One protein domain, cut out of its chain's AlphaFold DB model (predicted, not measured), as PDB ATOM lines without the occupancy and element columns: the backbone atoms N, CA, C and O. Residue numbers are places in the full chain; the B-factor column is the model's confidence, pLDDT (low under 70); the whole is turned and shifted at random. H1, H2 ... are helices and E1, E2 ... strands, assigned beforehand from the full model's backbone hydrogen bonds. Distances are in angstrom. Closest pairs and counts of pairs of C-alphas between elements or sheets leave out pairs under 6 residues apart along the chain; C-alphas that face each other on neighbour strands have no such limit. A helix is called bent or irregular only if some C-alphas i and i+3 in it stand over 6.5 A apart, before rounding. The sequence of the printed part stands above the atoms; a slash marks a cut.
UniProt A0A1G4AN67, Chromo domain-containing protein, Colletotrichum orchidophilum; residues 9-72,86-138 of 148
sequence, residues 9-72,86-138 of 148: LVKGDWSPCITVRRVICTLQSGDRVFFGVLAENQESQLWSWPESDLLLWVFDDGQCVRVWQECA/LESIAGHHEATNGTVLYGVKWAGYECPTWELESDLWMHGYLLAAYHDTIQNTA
ATOM      1  N   LEU A   9     239.127 244.714 322.300       93.69
ATOM      2  CA  LEU A   9     239.947 245.098 321.153       93.69
ATOM      3  C   LEU A   9     241.235 244.282 321.120       93.69
ATOM      4  O   LEU A   9     241.929 244.158 322.132       93.69
ATOM      5  N   VAL A  10     241.564 243.771 319.939       92.69
ATOM      6  CA  VAL A  10     242.789 243.018 319.684       92.69
ATOM      7  C   VAL A  10     243.690 243.856 318.795       92.69
ATOM      8  O   VAL A  10     243.293 244.317 317.728       92.69
ATOM      9  N   LYS A  11     244.931 244.040 319.233       89.94
ATOM     10  CA  LYS A  11     245.966 244.661 318.423       89.94
ATOM     11  C   LYS A  11     246.562 243.607 317.494       89.94
ATOM     12  O   LYS A  11     247.267 242.714 317.967       89.94
ATOM     13  N   GLY A  12     246.271 243.742 316.204       85.75
ATOM     14  CA  GLY A  12     246.975 243.051 315.131       85.75
ATOM     15  C   GLY A  12     247.836 244.024 314.318       85.75
ATOM     16  O   GLY A  12     247.519 245.210 314.214       85.75
ATOM     17  N   ASP A  13     248.914 243.530 313.726       83.38
ATOM     18  CA  ASP A  13     249.810 244.293 312.853       83.38
ATOM     19  C   ASP A  13     249.186 244.558 311.469       83.38
ATOM     20  O   ASP A  13     249.555 245.517 310.792       83.38
ATOM     21  N   TRP A  14     248.221 243.733 311.049       80.38
ATOM     22  CA  TRP A  14     247.540 243.832 309.749       80.38
ATOM     23  C   TRP A  14     246.161 244.501 309.814       80.38
ATOM     24  O   TRP A  14     245.615 244.848 308.769       80.38
ATOM     25  N   SER A  15     245.593 244.694 311.007       81.06
ATOM     26  CA  SER A  15     244.387 245.503 311.184       81.06
ATOM     27  C   SER A  15     244.285 246.056 312.609       81.06
ATOM     28  O   SER A  15     244.428 245.303 313.577       81.06
ATOM     29  N   PRO A  16     243.983 247.357 312.766       79.81
ATOM     30  CA  PRO A  16     243.725 247.962 314.068       79.81
ATOM     31  C   PRO A  16     242.288 247.728 314.575       79.81
ATOM     32  O   PRO A  16     241.969 248.147 315.686       79.81
ATOM     33  N   CYS A  17     241.416 247.097 313.780       85.00
ATOM     34  CA  CYS A  17     239.965 247.060 313.991       85.00
ATOM     35  C   CYS A  17     239.429 245.662 314.348       85.00
ATOM     36  O   CYS A  17     238.282 245.326 314.037       85.00
ATOM     37  N   ILE A  18     240.254 244.830 314.990       90.94
ATOM     38  CA  ILE A  18     239.880 243.469 315.384       90.94
ATOM     39  C   ILE A  18     239.184 243.510 316.746       90.94
ATOM     40  O   ILE A  18     239.736 244.014 317.726       90.94
ATOM     41  N   THR A  19     237.983 242.943 316.824       92.88
ATOM     42  CA  THR A  19     237.203 242.860 318.065       92.88
ATOM     43  C   THR A  19     236.832 241.416 318.364       92.88
ATOM     44  O   THR A  19     236.349 240.692 317.494       92.88
ATOM     45  N   VAL A  20     237.031 240.983 319.608       94.44
ATOM     46  CA  VAL A  20     236.584 239.665 320.069       94.44
ATOM     47  C   VAL A  20     235.058 239.630 320.084       94.44
ATOM     48  O   VAL A  20     234.423 240.419 320.779       94.44
ATOM     49  N   ARG A  21     234.456 238.673 319.378       93.06
ATOM     50  CA  ARG A  21     233.017 238.389 319.474       93.06
ATOM     51  C   ARG A  21     232.734 237.512 320.686       93.06
ATOM     52  O   ARG A  21     231.863 237.823 321.494       93.06
ATOM     53  N   ARG A  22     233.501 236.427 320.837       94.50
ATOM     54  CA  ARG A  22     233.421 235.514 321.986       94.50
ATOM     55  C   ARG A  22     234.730 234.770 322.228       94.50
ATOM     56  O   ARG A  22     235.486 234.501 321.297       94.50
ATOM     57  N   VAL A  23     234.940 234.377 323.480       95.75
ATOM     58  CA  VAL A  23     235.981 233.418 323.864       95.75
ATOM     59  C   VAL A  23     235.412 232.010 323.713       95.75
ATOM     60  O   VAL A  23     234.313 231.734 324.184       95.75
ATOM     61  N   ILE A  24     236.146 231.143 323.024       95.62
ATOM     62  CA  ILE A  24     235.795 229.736 322.804       95.62
ATOM     63  C   ILE A  24     236.434 228.873 323.888       95.62
ATOM     64  O   ILE A  24     235.771 228.034 324.490       95.62
ATOM     65  N   CYS A  25     237.723 229.084 324.143       95.00
ATOM     66  CA  CYS A  25     238.478 228.324 325.127       95.00
ATOM     67  C   CYS A  25     239.626 229.147 325.713       95.00
ATOM     68  O   CYS A  25     240.001 230.203 325.198       95.00
ATOM     69  N   THR A  26     240.184 228.641 326.809       94.88
ATOM     70  CA  THR A  26     241.383 229.192 327.444       94.88
ATOM     71  C   THR A  26     242.403 228.087 327.634       94.88
ATOM     72  O   THR A  26     242.041 226.931 327.850       94.88
ATOM     73  N   LEU A  27     243.678 228.437 327.513       94.12
ATOM     74  CA  LEU A  27     244.777 227.490 327.596       94.12
ATOM     75  C   LEU A  27     245.951 228.150 328.316       94.12
ATOM     76  O   LEU A  27     246.464 229.173 327.867       94.12
ATOM     77  N   GLN A  28     246.390 227.554 329.423       92.56
ATOM     78  CA  GLN A  28     247.625 227.954 330.098       92.56
ATOM     79  C   GLN A  28     248.808 227.244 329.441       92.56
ATOM     80  O   GLN A  28     248.798 226.024 329.286       92.56
ATOM     81  N   SER A  29     249.846 227.993 329.089       89.19
ATOM     82  CA  SER A  29     251.085 227.439 328.557       89.19
ATOM     83  C   SER A  29     252.266 228.263 329.054       89.19
ATOM     84  O   SER A  29     252.371 229.454 328.767       89.19
ATOM     85  N   GLY A  30     253.129 227.632 329.853       87.62
ATOM     86  CA  GLY A  30     254.178 228.345 330.578       87.62
ATOM     87  C   GLY A  30     253.581 229.367 331.550       87.62
ATOM     88  O   GLY A  30     252.666 229.052 332.314       87.62
ATOM     89  N   ASP A  31     254.083 230.596 331.505       88.56
ATOM     90  CA  ASP A  31     253.613 231.742 332.288       88.56
ATOM     91  C   ASP A  31     252.462 232.515 331.616       88.56
ATOM     92  O   ASP A  31     251.944 233.473 332.192       88.56
ATOM     93  N   ARG A  32     252.019 232.089 330.426       89.81
ATOM     94  CA  ARG A  32     251.007 232.788 329.625       89.81
ATOM     95  C   ARG A  32     249.668 232.065 329.598       89.81
ATOM     96  O   ARG A  32     249.590 230.843 329.477       89.81
ATOM     97  N   VAL A  33     248.607 232.868 329.627       93.62
ATOM     98  CA  VAL A  33     247.243 232.436 329.313       93.62
ATOM     99  C   VAL A  33     246.937 232.838 327.878       93.62
ATOM    100  O   VAL A  33     247.018 234.015 327.521       93.62
ATOM    101  N   PHE A  34     246.538 231.861 327.079       94.62
ATOM    102  CA  PHE A  34     246.031 232.050 325.733       94.62
ATOM    103  C   PHE A  34     244.512 231.923 325.713       94.62
ATOM    104  O   PHE A  34     243.932 231.066 326.382       94.62
ATOM    105  N   PHE A  35     243.876 232.758 324.903       96.12
ATOM    106  CA  PHE A  35     242.440 232.763 324.672       96.12
ATOM    107  C   PHE A  35     242.193 232.407 323.212       96.12
ATOM    108  O   PHE A  35     242.626 233.123 322.304       96.12
ATOM    109  N   GLY A  36     241.507 231.292 322.993       95.81
ATOM    110  CA  GLY A  36     241.007 230.916 321.683       95.81
ATOM    111  C   GLY A  36     239.728 231.700 321.446       95.81
ATOM    112  O   GLY A  36     238.768 231.539 322.201       95.81
ATOM    113  N   VAL A  37     239.714 232.581 320.452       95.44
ATOM    114  CA  VAL A  37     238.621 233.538 320.254       95.44
ATOM    115  C   VAL A  37     238.063 233.478 318.847       95.44
ATOM    116  O   VAL A  37     238.794 233.297 317.876       95.44
ATOM    117  N   LEU A  38     236.756 233.702 318.766       93.62
ATOM    118  CA  LEU A  38     236.117 234.149 317.543       93.62
ATOM    119  C   LEU A  38     236.137 235.674 317.552       93.62
ATOM    120  O   LEU A  38     235.599 236.295 318.476       93.62
ATOM    121  N   ALA A  39     236.760 236.272 316.551       92.75
ATOM    122  CA  ALA A  39     236.876 237.709 316.385       92.75
ATOM    123  C   ALA A  39     236.275 238.147 315.048       92.75
ATOM    124  O   ALA A  39     236.059 237.342 314.152       92.75
ATOM    125  N   GLU A  40     236.015 239.436 314.917       89.25
ATOM    126  CA  GLU A  40     235.646 240.075 313.659       89.25
ATOM    127  C   GLU A  40     236.642 241.191 313.364       89.25
ATOM    128  O   GLU A  40     237.111 241.874 314.280       89.25
ATOM    129  N   ASN A  41     236.958 241.391 312.087       86.56
ATOM    130  CA  ASN A  41     237.615 242.614 311.644       86.56
ATOM    131  C   ASN A  41     236.544 243.558 311.103       86.56
ATOM    132  O   ASN A  41     235.915 243.261 310.086       86.56
ATOM    133  N   GLN A  42     236.349 244.708 311.743       76.56
ATOM    134  CA  GLN A  42     235.323 245.666 311.323       76.56
ATOM    135  C   GLN A  42     235.634 246.347 309.976       76.56
ATOM    136  O   GLN A  42     234.728 246.874 309.335       76.56
ATOM    137  N   GLU A  43     236.872 246.262 309.479       70.31
ATOM    138  CA  GLU A  43     237.246 246.712 308.128       70.31
ATOM    139  C   GLU A  43     236.763 245.760 307.021       70.31
ATOM    140  O   GLU A  43     236.723 246.148 305.852       70.31
ATOM    141  N   SER A  44     236.346 244.534 307.362       58.41
ATOM    142  CA  SER A  44     235.853 243.535 306.396       58.41
ATOM    143  C   SER A  44     234.596 243.971 305.631       58.41
ATOM    144  O   SER A  44     234.292 243.403 304.586       58.41
ATOM    145  N   GLN A  45     233.897 245.021 306.077       54.47
ATOM    146  CA  GLN A  45     232.787 245.613 305.318       54.47
ATOM    147  C   GLN A  45     233.242 246.360 304.051       54.47
ATOM    148  O   GLN A  45     232.407 246.686 303.209       54.47
ATOM    149  N   LEU A  46     234.540 246.644 303.899       54.53
ATOM    150  CA  LEU A  46     235.061 247.433 302.781       54.53
ATOM    151  C   LEU A  46     235.571 246.578 301.613       54.53
ATOM    152  O   LEU A  46     235.582 247.073 300.488       54.53
ATOM    153  N   TRP A  47     235.964 245.318 301.833       49.88
ATOM    154  CA  TRP A  47     236.513 244.447 300.784       49.88
ATOM    155  C   TRP A  47     236.162 242.983 301.057       49.88
ATOM    156  O   TRP A  47     236.138 242.555 302.203       49.88
ATOM    157  N   SER A  48     235.885 242.237 299.988       50.25
ATOM    158  CA  SER A  48     235.370 240.862 299.920       50.25
ATOM    159  C   SER A  48     236.240 239.809 300.623       50.25
ATOM    160  O   SER A  48     236.869 238.976 299.969       50.25
ATOM    161  N   TRP A  49     236.276 239.840 301.952       51.50
ATOM    162  CA  TRP A  49     236.807 238.761 302.775       51.50
ATOM    163  C   TRP A  49     235.760 237.641 302.867       51.50
ATOM    164  O   TRP A  49     234.605 237.916 303.201       51.50
ATOM    165  N   PRO A  50     236.118 236.392 302.524       47.34
ATOM    166  CA  PRO A  50     235.211 235.267 302.664       47.34
ATOM    167  C   PRO A  50     235.073 234.949 304.157       47.34
ATOM    168  O   PRO A  50     236.035 234.535 304.787       47.34
ATOM    169  N   GLU A  51     233.868 235.177 304.680       55.94
ATOM    170  CA  GLU A  51     233.428 234.915 306.058       55.94
ATOM    171  C   GLU A  51     234.072 235.830 307.126       55.94
ATOM    172  O   GLU A  51     235.275 235.867 307.351       55.94
ATOM    173  N   SER A  52     233.227 236.618 307.794       60.28
ATOM    174  CA  SER A  52     233.574 237.715 308.715       60.28
ATOM    175  C   SER A  52     234.254 237.283 310.021       60.28
ATOM    176  O   SER A  52     234.590 238.131 310.852       60.28
ATOM    177  N   ASP A  53     234.396 235.976 310.222       75.25
ATOM    178  CA  ASP A  53     234.751 235.356 311.486       75.25
ATOM    179  C   ASP A  53     236.210 234.884 311.454       75.25
ATOM    180  O   ASP A  53     236.614 234.005 310.698       75.25
ATOM    181  N   LEU A  54     237.020 235.493 312.312       87.38
ATOM    182  CA  LEU A  54     238.441 235.231 312.462       87.38
ATOM    183  C   LEU A  54     238.664 234.359 313.686       87.38
ATOM    184  O   LEU A  54     238.410 234.776 314.818       87.38
ATOM    185  N   LEU A  55     239.185 233.160 313.464       91.00
ATOM    186  CA  LEU A  55     239.566 232.265 314.542       91.00
ATOM    187  C   LEU A  55     241.020 232.540 314.945       91.00
ATOM    188  O   LEU A  55     241.953 232.253 314.193       91.00
ATOM    189  N   LEU A  56     241.217 233.130 316.124       93.19
ATOM    190  CA  LEU A  56     242.518 233.629 316.573       93.19
ATOM    191  C   LEU A  56     242.919 233.029 317.919       93.19
ATOM    192  O   LEU A  56     242.079 232.619 318.722       93.19
ATOM    193  N   TRP A  57     244.227 233.008 318.168       94.19
ATOM    194  CA  TRP A  57     244.783 232.846 319.507       94.19
ATOM    195  C   TRP A  57     245.319 234.194 319.955       94.19
ATOM    196  O   TRP A  57     246.176 234.780 319.290       94.19
ATOM    197  N   VAL A  58     244.803 234.690 321.073       94.25
ATOM    198  CA  VAL A  58     245.203 235.982 321.630       94.25
ATOM    199  C   VAL A  58     245.673 235.835 323.066       94.25
ATOM    200  O   VAL A  58     245.339 234.870 323.751       94.25
ATOM    201  N   PHE A  59     246.454 236.797 323.529       93.62
ATOM    202  CA  PHE A  59     246.920 236.864 324.910       93.62
ATOM    203  C   PHE A  59     247.010 238.325 325.359       93.62
ATOM    204  O   PHE A  59     247.159 239.222 324.529       93.62
ATOM    205  N   ASP A  60     246.908 238.555 326.665       93.25
ATOM    206  CA  ASP A  60     247.162 239.858 327.288       93.25
ATOM    207  C   ASP A  60     248.656 239.964 327.629       93.25
ATOM    208  O   ASP A  60     249.182 239.141 328.381       93.25
ATOM    209  N   ASP A  61     249.352 240.955 327.066       90.25
ATOM    210  CA  ASP A  61     250.764 241.236 327.370       90.25
ATOM    211  C   ASP A  61     250.952 242.197 328.564       90.25
ATOM    212  O   ASP A  61     252.076 242.572 328.900       90.25
ATOM    213  N   GLY A  62     249.854 242.599 329.211       90.12
ATOM    214  CA  GLY A  62     249.800 243.579 330.292       90.12
ATOM    215  C   GLY A  62     249.605 245.021 329.816       90.12
ATOM    216  O   GLY A  62     249.368 245.898 330.649       90.12
ATOM    217  N   GLN A  63     249.701 245.284 328.512       89.25
ATOM    218  CA  GLN A  63     249.425 246.578 327.882       89.25
ATOM    219  C   GLN A  63     248.196 246.499 326.975       89.25
ATOM    220  O   GLN A  63     247.337 247.380 327.015       89.25
ATOM    221  N   CYS A  64     248.108 245.458 326.152       90.81
ATOM    222  CA  CYS A  64     246.968 245.188 325.295       90.81
ATOM    223  C   CYS A  64     246.831 243.696 324.980       90.81
ATOM    224  O   CYS A  64     247.730 242.884 325.196       90.81
ATOM    225  N   VAL A  65     245.678 243.341 324.414       93.56
ATOM    226  CA  VAL A  65     245.453 242.005 323.867       93.56
ATOM    227  C   VAL A  65     246.037 241.944 322.462       93.56
ATOM    228  O   VAL A  65     245.756 242.816 321.638       93.56
ATOM    229  N   ARG A  66     246.852 240.926 322.188       92.12
ATOM    230  CA  ARG A  66     247.566 240.754 320.916       92.12
ATOM    231  C   ARG A  66     247.294 239.407 320.282       92.12
ATOM    232  O   ARG A  66     247.087 238.422 320.989       92.12
ATOM    233  N   VAL A  67     247.371 239.363 318.955       91.25
ATOM    234  CA  VAL A  67     247.388 238.110 318.195       91.25
ATOM    235  C   VAL A  67     248.733 237.420 318.403       91.25
ATOM    236  O   VAL A  67     249.796 238.010 318.194       91.25
ATOM    237  N   TRP A  68     248.707 236.158 318.828       87.06
ATOM    238  CA  TRP A  68     249.943 235.434 319.104       87.06
ATOM    239  C   TRP A  68     250.771 235.169 317.845       87.06
ATOM    240  O   TRP A  68     251.988 235.346 317.883       87.06
ATOM    241  N   GLN A  69     250.138 234.782 316.730       75.00
ATOM    242  CA  GLN A  69     250.848 234.411 315.496       75.00
ATOM    243  C   GLN A  69     251.715 235.542 314.910       75.00
ATOM    244  O   GLN A  69     252.553 235.281 314.054       75.00
ATOM    245  N   GLU A  70     251.531 236.775 315.373       70.31
ATOM    246  CA  GLU A  70     252.314 237.949 314.975       70.31
ATOM    247  C   GLU A  70     253.460 238.255 315.947       70.31
ATOM    248  O   GLU A  70     254.453 238.873 315.575       70.31
ATOM    249  N   CYS A  71     253.357 237.795 317.195       56.44
ATOM    250  CA  CYS A  71     254.350 238.051 318.240       56.44
ATOM    251  C   CYS A  71     255.498 237.031 318.243       56.44
ATOM    252  O   CYS A  71     256.536 237.280 318.855       56.44
ATOM    253  N   ALA A  72     255.323 235.887 317.579       60.34
ATOM    254  CA  ALA A  72     256.332 234.845 317.472       60.34
ATOM    255  C   ALA A  72     256.288 234.193 316.087       60.34
ATOM    256  O   ALA A  72     255.229 233.798 315.601       60.34
ATOM    257  N   LEU A  86     250.512 215.762 320.465       87.06
ATOM    258  CA  LEU A  86     249.395 216.547 320.953       87.06
ATOM    259  C   LEU A  86     249.285 216.320 322.464       87.06
ATOM    260  O   LEU A  86     249.200 215.180 322.917       87.06
ATOM    261  N   GLU A  87     249.333 217.391 323.244       90.62
ATOM    262  CA  GLU A  87     249.278 217.315 324.706       90.62
ATOM    263  C   GLU A  87     247.829 217.350 325.186       90.62
ATOM    264  O   GLU A  87     247.422 216.540 326.015       90.62
ATOM    265  N   SER A  88     247.037 218.290 324.663       92.00
ATOM    266  CA  SER A  88     245.630 218.436 325.031       92.00
ATOM    267  C   SER A  88     244.826 219.217 323.992       92.00
ATOM    268  O   SER A  88     245.371 219.925 323.141       92.00
ATOM    269  N   ILE A  89     243.504 219.084 324.090       95.00
ATOM    270  CA  ILE A  89     242.518 219.856 323.333       95.00
ATOM    271  C   ILE A  89     241.826 220.797 324.315       95.00
ATOM    272  O   ILE A  89     241.248 220.351 325.305       95.00
ATOM    273  N   ALA A  90     241.891 222.099 324.047       94.44
ATOM    274  CA  ALA A  90     241.309 223.132 324.902       94.44
ATOM    275  C   ALA A  90     239.869 223.486 324.512       94.44
ATOM    276  O   ALA A  90     239.095 223.958 325.343       94.44
ATOM    277  N   GLY A  91     239.501 223.300 323.248       95.00
ATOM    278  CA  GLY A  91     238.180 223.654 322.749       95.00
ATOM    279  C   GLY A  91     238.001 223.293 321.285       95.00
ATOM    280  O   GLY A  91     238.956 222.900 320.619       95.00
ATOM    281  N   HIS A  92     236.787 223.480 320.780       95.75
ATOM    282  CA  HIS A  92     236.502 223.372 319.357       95.75
ATOM    283  C   HIS A  92     235.551 224.478 318.900       95.75
ATOM    284  O   HIS A  92     234.817 225.070 319.696       95.75
ATOM    285  N   HIS A  93     235.577 224.754 317.604       93.81
ATOM    286  CA  HIS A  93     234.634 225.625 316.933       93.81
ATOM    287  C   HIS A  93     234.168 224.973 315.639       93.81
ATOM    288  O   HIS A  93     234.974 224.660 314.768       93.81
ATOM    289  N   GLU A  94     232.855 224.806 315.523       92.50
ATOM    290  CA  GLU A  94     232.198 224.476 314.266       92.50
ATOM    291  C   GLU A  94     231.874 225.769 313.507       92.50
ATOM    292  O   GLU A  94     231.150 226.635 314.014       92.50
ATOM    293  N   ALA A  95     232.461 225.915 312.321       86.00
ATOM    294  CA  ALA A  95     232.186 227.002 311.394       86.00
ATOM    295  C   ALA A  95     230.836 226.792 310.689       86.00
ATOM    296  O   ALA A  95     230.300 225.687 310.632       86.00
ATOM    297  N   THR A  96     230.296 227.843 310.069       84.94
ATOM    298  CA  THR A  96     228.995 227.799 309.372       84.94
ATOM    299  C   THR A  96     228.938 226.808 308.212       84.94
ATOM    300  O   THR A  96     227.857 226.358 307.842       84.94
ATOM    301  N   ASN A  97     230.088 226.461 307.636       84.38
ATOM    302  CA  ASN A  97     230.205 225.468 306.570       84.38
ATOM    303  C   ASN A  97     230.332 224.016 307.086       84.38
ATOM    304  O   ASN A  97     230.550 223.112 306.283       84.38
ATOM    305  N   GLY A  98     230.217 223.793 308.401       87.31
ATOM    306  CA  GLY A  98     230.359 222.486 309.050       87.31
ATOM    307  C   GLY A  98     231.808 222.061 309.314       87.31
ATOM    308  O   GLY A  98     232.040 220.971 309.830       87.31
ATOM    309  N   THR A  99     232.799 222.890 308.973       89.06
ATOM    310  CA  THR A  99     234.203 222.614 309.308       89.06
ATOM    311  C   THR A  99     234.406 222.742 310.811       89.06
ATOM    312  O   THR A  99     234.094 223.781 311.392       89.06
ATOM    313  N   VAL A 100     234.988 221.718 311.433       92.06
ATOM    314  CA  VAL A 100     235.341 221.738 312.856       92.06
ATOM    315  C   VAL A 100     236.835 221.999 313.014       92.06
ATOM    316  O   VAL A 100     237.669 221.263 312.480       92.06
ATOM    317  N   LEU A 101     237.163 223.043 313.772       93.06
ATOM    318  CA  LEU A 101     238.527 223.364 314.177       93.06
ATOM    319  C   LEU A 101     238.701 223.137 315.675       93.06
ATOM    320  O   LEU A 101     237.872 223.565 316.478       93.06
ATOM    321  N   TYR A 102     239.813 222.519 316.052       94.81
ATOM    322  CA  TYR A 102     240.172 222.236 317.435       94.81
ATOM    323  C   TYR A 102     241.312 223.134 317.883       94.81
ATOM    324  O   TYR A 102     242.325 223.271 317.202       94.81
ATOM    325  N   GLY A 103     241.140 223.745 319.048       95.00
ATOM    326  CA  GLY A 103     242.171 224.518 319.714       95.00
ATOM    327  C   GLY A 103     243.062 223.573 320.505       95.00
ATOM    328  O   GLY A 103     242.586 222.953 321.457       95.00
ATOM    329  N   VAL A 104     244.330 223.453 320.126       92.81
ATOM    330  CA  VAL A 104     245.211 222.403 320.647       92.81
ATOM    331  C   VAL A 104     246.470 222.938 321.311       92.81
ATOM    332  O   VAL A 104     247.019 223.965 320.915       92.81
ATOM    333  N   LYS A 105     246.949 222.190 322.307       91.75
ATOM    334  CA  LYS A 105     248.261 222.345 322.929       91.75
ATOM    335  C   LYS A 105     249.197 221.264 322.407       91.75
ATOM    336  O   LYS A 105     248.882 220.077 322.462       91.75
ATOM    337  N   TRP A 106     250.382 221.676 321.985       88.94
ATOM    338  CA  TRP A 106     251.460 220.778 321.595       88.94
ATOM    339  C   TRP A 106     252.467 220.616 322.731       88.94
ATOM    340  O   TRP A 106     252.864 221.602 323.369       88.94
ATOM    341  N   ALA A 107     252.921 219.384 322.948       85.19
ATOM    342  CA  ALA A 107     253.959 219.098 323.924       85.19
ATOM    343  C   ALA A 107     255.258 219.821 323.542       85.19
ATOM    344  O   ALA A 107     255.707 219.776 322.396       85.19
ATOM    345  N   GLY A 108     255.868 220.507 324.511       80.50
ATOM    346  CA  GLY A 108     257.135 221.219 324.309       80.50
ATOM    347  C   GLY A 108     257.046 222.489 323.454       80.50
ATOM    348  O   GLY A 108     258.079 223.098 323.188       80.50
ATOM    349  N   TYR A 109     255.847 222.922 323.053       80.00
ATOM    350  CA  TYR A 109     255.665 224.144 322.272       80.00
ATOM    351  C   TYR A 109     254.693 225.099 322.952       80.00
ATOM    352  O   TYR A 109     253.548 224.751 323.223       80.00
ATOM    353  N   GLU A 110     255.149 226.311 323.261       80.25
ATOM    354  CA  GLU A 110     254.409 227.264 324.096       80.25
ATOM    355  C   GLU A 110     253.086 227.732 323.484       80.25
ATOM    356  O   GLU A 110     252.171 228.109 324.210       80.25
ATOM    357  N   CYS A 111     252.959 227.687 322.166       82.19
ATOM    358  CA  CYS A 111     251.835 228.279 321.465       82.19
ATOM    359  C   CYS A 111     250.775 227.237 321.108       82.19
ATOM    360  O   CYS A 111     251.091 226.236 320.457       82.19
ATOM    361  N   PRO A 112     249.502 227.500 321.432       91.25
ATOM    362  CA  PRO A 112     248.412 226.703 320.908       91.25
ATOM    363  C   PRO A 112     248.108 227.036 319.442       91.25
ATOM    364  O   PRO A 112     248.409 228.125 318.954       91.25
ATOM    365  N   THR A 113     247.492 226.102 318.727       91.25
ATOM    366  CA  THR A 113     247.069 226.302 317.332       91.25
ATOM    367  C   THR A 113     245.619 225.877 317.133       91.25
ATOM    368  O   THR A 113     245.000 225.314 318.032       91.25
ATOM    369  N   TRP A 114     245.044 226.258 315.993       92.44
ATOM    370  CA  TRP A 114     243.747 225.767 315.538       92.44
ATOM    371  C   TRP A 114     244.004 224.762 314.421       92.44
ATOM    372  O   TRP A 114     244.627 225.129 313.429       92.44
ATOM    373  N   GLU A 115     243.547 223.525 314.595       90.88
ATOM    374  CA  GLU A 115     243.793 222.416 313.667       90.88
ATOM    375  C   GLU A 115     242.476 221.815 313.180       90.88
ATOM    376  O   GLU A 115     241.491 221.776 313.921       90.88
ATOM    377  N   LEU A 116     242.457 221.326 311.941       90.12
ATOM    378  CA  LEU A 116     241.313 220.588 311.412       90.12
ATOM    379  C   LEU A 116     241.223 219.212 312.073       90.12
ATOM    380  O   LEU A 116     242.235 218.587 312.386       90.12
ATOM    381  N   GLU A 117     240.005 218.688 312.201       89.50
ATOM    382  CA  GLU A 117     239.798 217.313 312.673       89.50
ATOM    383  C   GLU A 117     240.604 216.289 311.858       89.50
ATOM    384  O   GLU A 117     241.228 215.387 312.420       89.50
ATOM    385  N   SER A 118     240.649 216.470 310.532       87.50
ATOM    386  CA  SER A 118     241.391 215.601 309.615       87.50
ATOM    387  C   SER A 118     242.888 215.563 309.896       87.50
ATOM    388  O   SER A 118     243.519 214.540 309.643       87.50
ATOM    389  N   ASP A 119     243.455 216.639 310.440       87.12
ATOM    390  CA  ASP A 119     244.889 216.744 310.728       87.12
ATOM    391  C   ASP A 119     245.240 216.085 312.071       87.12
ATOM    392  O   ASP A 119     246.383 215.694 312.320       87.12
ATOM    393  N   LEU A 120     244.231 215.866 312.919       87.12
ATOM    394  CA  LEU A 120     244.349 215.237 314.233       87.12
ATOM    395  C   LEU A 120     244.041 213.733 314.220       87.12
ATOM    396  O   LEU A 120     243.920 213.126 315.282       87.12
ATOM    397  N   TRP A 121     243.961 213.099 313.047       83.75
ATOM    398  CA  TRP A 121     243.544 211.697 312.904       83.75
ATOM    399  C   TRP A 121     244.367 210.699 313.748       83.75
ATOM    400  O   TRP A 121     243.807 209.755 314.306       83.75
ATOM    401  N   MET A 122     245.679 210.921 313.919       84.50
ATOM    402  CA  MET A 122     246.540 210.083 314.781       84.50
ATOM    403  C   MET A 122     246.276 210.270 316.284       84.50
ATOM    404  O   MET A 122     246.736 209.478 317.104       84.50
ATOM    405  N   HIS A 123     245.534 211.311 316.652       88.00
ATOM    406  CA  HIS A 123     245.233 211.719 318.022       88.00
ATOM    407  C   HIS A 123     243.749 211.525 318.370       88.00
ATOM    408  O   HIS A 123     243.246 212.148 319.304       88.00
ATOM    409  N   GLY A 124     243.044 210.629 317.666       88.06
ATOM    410  CA  GLY A 124     241.615 210.363 317.881       88.06
ATOM    411  C   GLY A 124     241.236 210.024 319.329       88.06
ATOM    412  O   GLY A 124     240.139 210.353 319.769       88.06
ATOM    413  N   TYR A 125     242.154 209.444 320.108       90.38
ATOM    414  CA  TYR A 125     241.935 209.180 321.535       90.38
ATOM    415  C   TYR A 125     241.791 210.467 322.371       90.38
ATOM    416  O   TYR A 125     241.004 210.487 323.315       90.38
ATOM    417  N   LEU A 126     242.498 211.548 322.019       91.81
ATOM    418  CA  LEU A 126     242.358 212.853 322.679       91.81
ATOM    419  C   LEU A 126     241.071 213.556 322.258       91.81
ATOM    420  O   LEU A 126     240.421 214.164 323.104       91.81
ATOM    421  N   LEU A 127     240.676 213.433 320.986       92.62
ATOM    422  CA  LEU A 127     239.383 213.930 320.505       92.62
ATOM    423  C   LEU A 127     238.228 213.255 321.255       92.62
ATOM    424  O   LEU A 127     237.346 213.943 321.760       92.62
ATOM    425  N   ALA A 128     238.272 211.928 321.397       92.62
ATOM    426  CA  ALA A 128     237.270 211.176 322.149       92.62
ATOM    427  C   ALA A 128     237.216 211.607 323.625       92.62
ATOM    428  O   ALA A 128     236.151 211.963 324.117       92.62
ATOM    429  N   ALA A 129     238.366 211.664 324.307       92.44
ATOM    430  CA  ALA A 129     238.426 212.078 325.710       92.44
ATOM    431  C   ALA A 129     237.906 213.512 325.934       92.44
ATOM    432  O   ALA A 129     237.228 213.793 326.927       92.44
ATOM    433  N   TYR A 130     238.204 214.424 325.005       93.62
ATOM    434  CA  TYR A 130     237.673 215.783 325.019       93.62
ATOM    435  C   TYR A 130     236.143 215.793 324.882       93.62
ATOM    436  O   TYR A 130     235.464 216.423 325.695       93.62
ATOM    437  N   HIS A 131     235.599 215.056 323.908       92.94
ATOM    438  CA  HIS A 131     234.155 214.973 323.672       92.94
ATOM    439  C   HIS A 131     233.397 214.330 324.838       92.94
ATOM    440  O   HIS A 131     232.355 214.843 325.249       92.94
ATOM    441  N   ASP A 132     233.960 213.288 325.450       92.69
ATOM    442  CA  ASP A 132     233.408 212.689 326.669       92.69
ATOM    443  C   ASP A 132     233.367 213.713 327.813       92.69
ATOM    444  O   ASP A 132     232.388 213.801 328.555       92.69
ATOM    445  N   THR A 133     234.414 214.529 327.957       89.94
ATOM    446  CA  THR A 133     234.482 215.539 329.019       89.94
ATOM    447  C   THR A 133     233.399 216.599 328.845       89.94
ATOM    448  O   THR A 133     232.687 216.886 329.808       89.94
ATOM    449  N   ILE A 134     233.235 217.158 327.640       87.00
ATOM    450  CA  ILE A 134     232.237 218.215 327.387       87.00
ATOM    451  C   ILE A 134     230.798 217.695 327.485       87.00
ATOM    452  O   ILE A 134     229.927 218.411 327.973       87.00
ATOM    453  N   GLN A 135     230.535 216.443 327.095       79.56
ATOM    454  CA  GLN A 135     229.208 215.836 327.238       79.56
ATOM    455  C   GLN A 135     228.848 215.604 328.707       79.56
ATOM    456  O   GLN A 135     227.712 215.841 329.109       79.56
ATOM    457  N   ASN A 136     229.824 215.210 329.528       73.81
ATOM    458  CA  ASN A 136     229.626 214.981 330.960       73.81
ATOM    459  C   ASN A 136     229.629 216.268 331.807       73.81
ATOM    460  O   ASN A 136     229.290 216.221 332.988       73.81
ATOM    461  N   THR A 137     230.011 217.412 331.229       65.25
ATOM    462  CA  THR A 137     229.977 218.732 331.886       65.25
ATOM    463  C   THR A 137     228.875 219.657 331.366       65.25
ATOM    464  O   THR A 137     228.679 220.731 331.937       65.25
ATOM    465  N   ALA A 138     228.113 219.257 330.344       51.38
ATOM    466  CA  ALA A 138     226.923 219.989 329.924       51.38
ATOM    467  C   ALA A 138     225.841 219.918 331.028       51.38
ATOM    468  O   ALA A 138     225.565 218.828 331.537       51.38
TER     469      ALA A 138
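What this domain is: This is residues 9 to 72 and 86 to 138 of the 148 residues of the protein "Chromo domain-containing protein" of Colletotrichum orchidophilum (UniProt A0A1G4AN67). A small closed barrel of five strands, E1 to E5, stands beside a three-stranded sheet, E6 to E8, which packs on the barrel at the bent strands E2 and E3; the long helix H3 covers the sheet's other face. The short helices H1 and H2 are on the barrel. The printed part has 117 residues, with eight named strands and three named helices in the order E1 E2 E3 H1 E4 E5 H2 E6 E7 E8 H3, a mixed class. The barrel is mixed and the sheet, in the order E6 E7 E8, is antiparallel. The whole is compact, with a radius of gyration of the C-alphas of 14.9 A and spans of 42 by 35 by 26 A.

Where its parts are: E1, residues 9 to 11, begins at C-alpha 9 (239.947, 245.098, 321.153). E2, residues 18 to 29, is 23.6 A long and bends by 95 degrees at residue 21; E3, residues 32 to 41, is 24.5 A long and bends by 69 degrees at residue 38. H1, residues 42 to 45, is only just irregular, with C-alphas 42 and 45 6.52 A apart. E4, residues 53 to 60, is 20.6 A long; E5 is residues 65 to 67 and H2 residues 68 to 71. E6, residues 86 to 94, is 20.1 A long; E7, residues 100 to 106, is 18.4 A; E8 is residues 113 to 116. H3, residues 117 to 137, is 21.6 A long, ending at C-alpha 137 (229.977, 218.732, 331.886); it is irregular, with C-alphas 122 and 125 8.2 A apart and a kink of 103 degrees near residue 124.

How they stand to each other: E1, E2 and E3 form a meander, each strand the antiparallel neighbour of the one before; N 10 and O 18 are 2.9 A apart, N 24 and O 36 2.8 A. E3 and E4 are antiparallel, with N 37 and O 56 at 2.9 A, and the hairpin E4 and E5 has N 66 and O 59 at 2.9 A. E5 and E1, parallel, close the barrel, with N 11 and O 65 at 2.8 A. H2 lies outside the barrel. E6, E7 and E8 form a second meander, strongly twisted, with N 90 and O 103 at 2.8 A and N 102 and O 115 at 2.8 A. The closest C-alphas of E2 and E6 are those of Cys 25 and Gly 91, 5.2 A apart. H3 is on one face of this sheet, making two layers, at a height of 7.9 A, across the strands at 76 degrees to E6 on the local plane; its closest C-alpha pair with E6 is Tyr 130 and Ile 89, 6.6 A. In H3, 11 of 17 O i to N i+4 pairs are within hydrogen-bond range; H1 and H2 are too short for one.

The domain as a whole: The C-alphas farthest apart, of Leu 46 and Asn 136, are 43.3 A apart. Residues 73 to 85 are not printed, and C-alphas 72 and 86 are 19.9 A apart across this cut. Of the links that are printed whole, none is long. Mean pLDDT of the printed part is 85.5; residues 44 to 52, 71 to 72 and 137 to 138 are under 70.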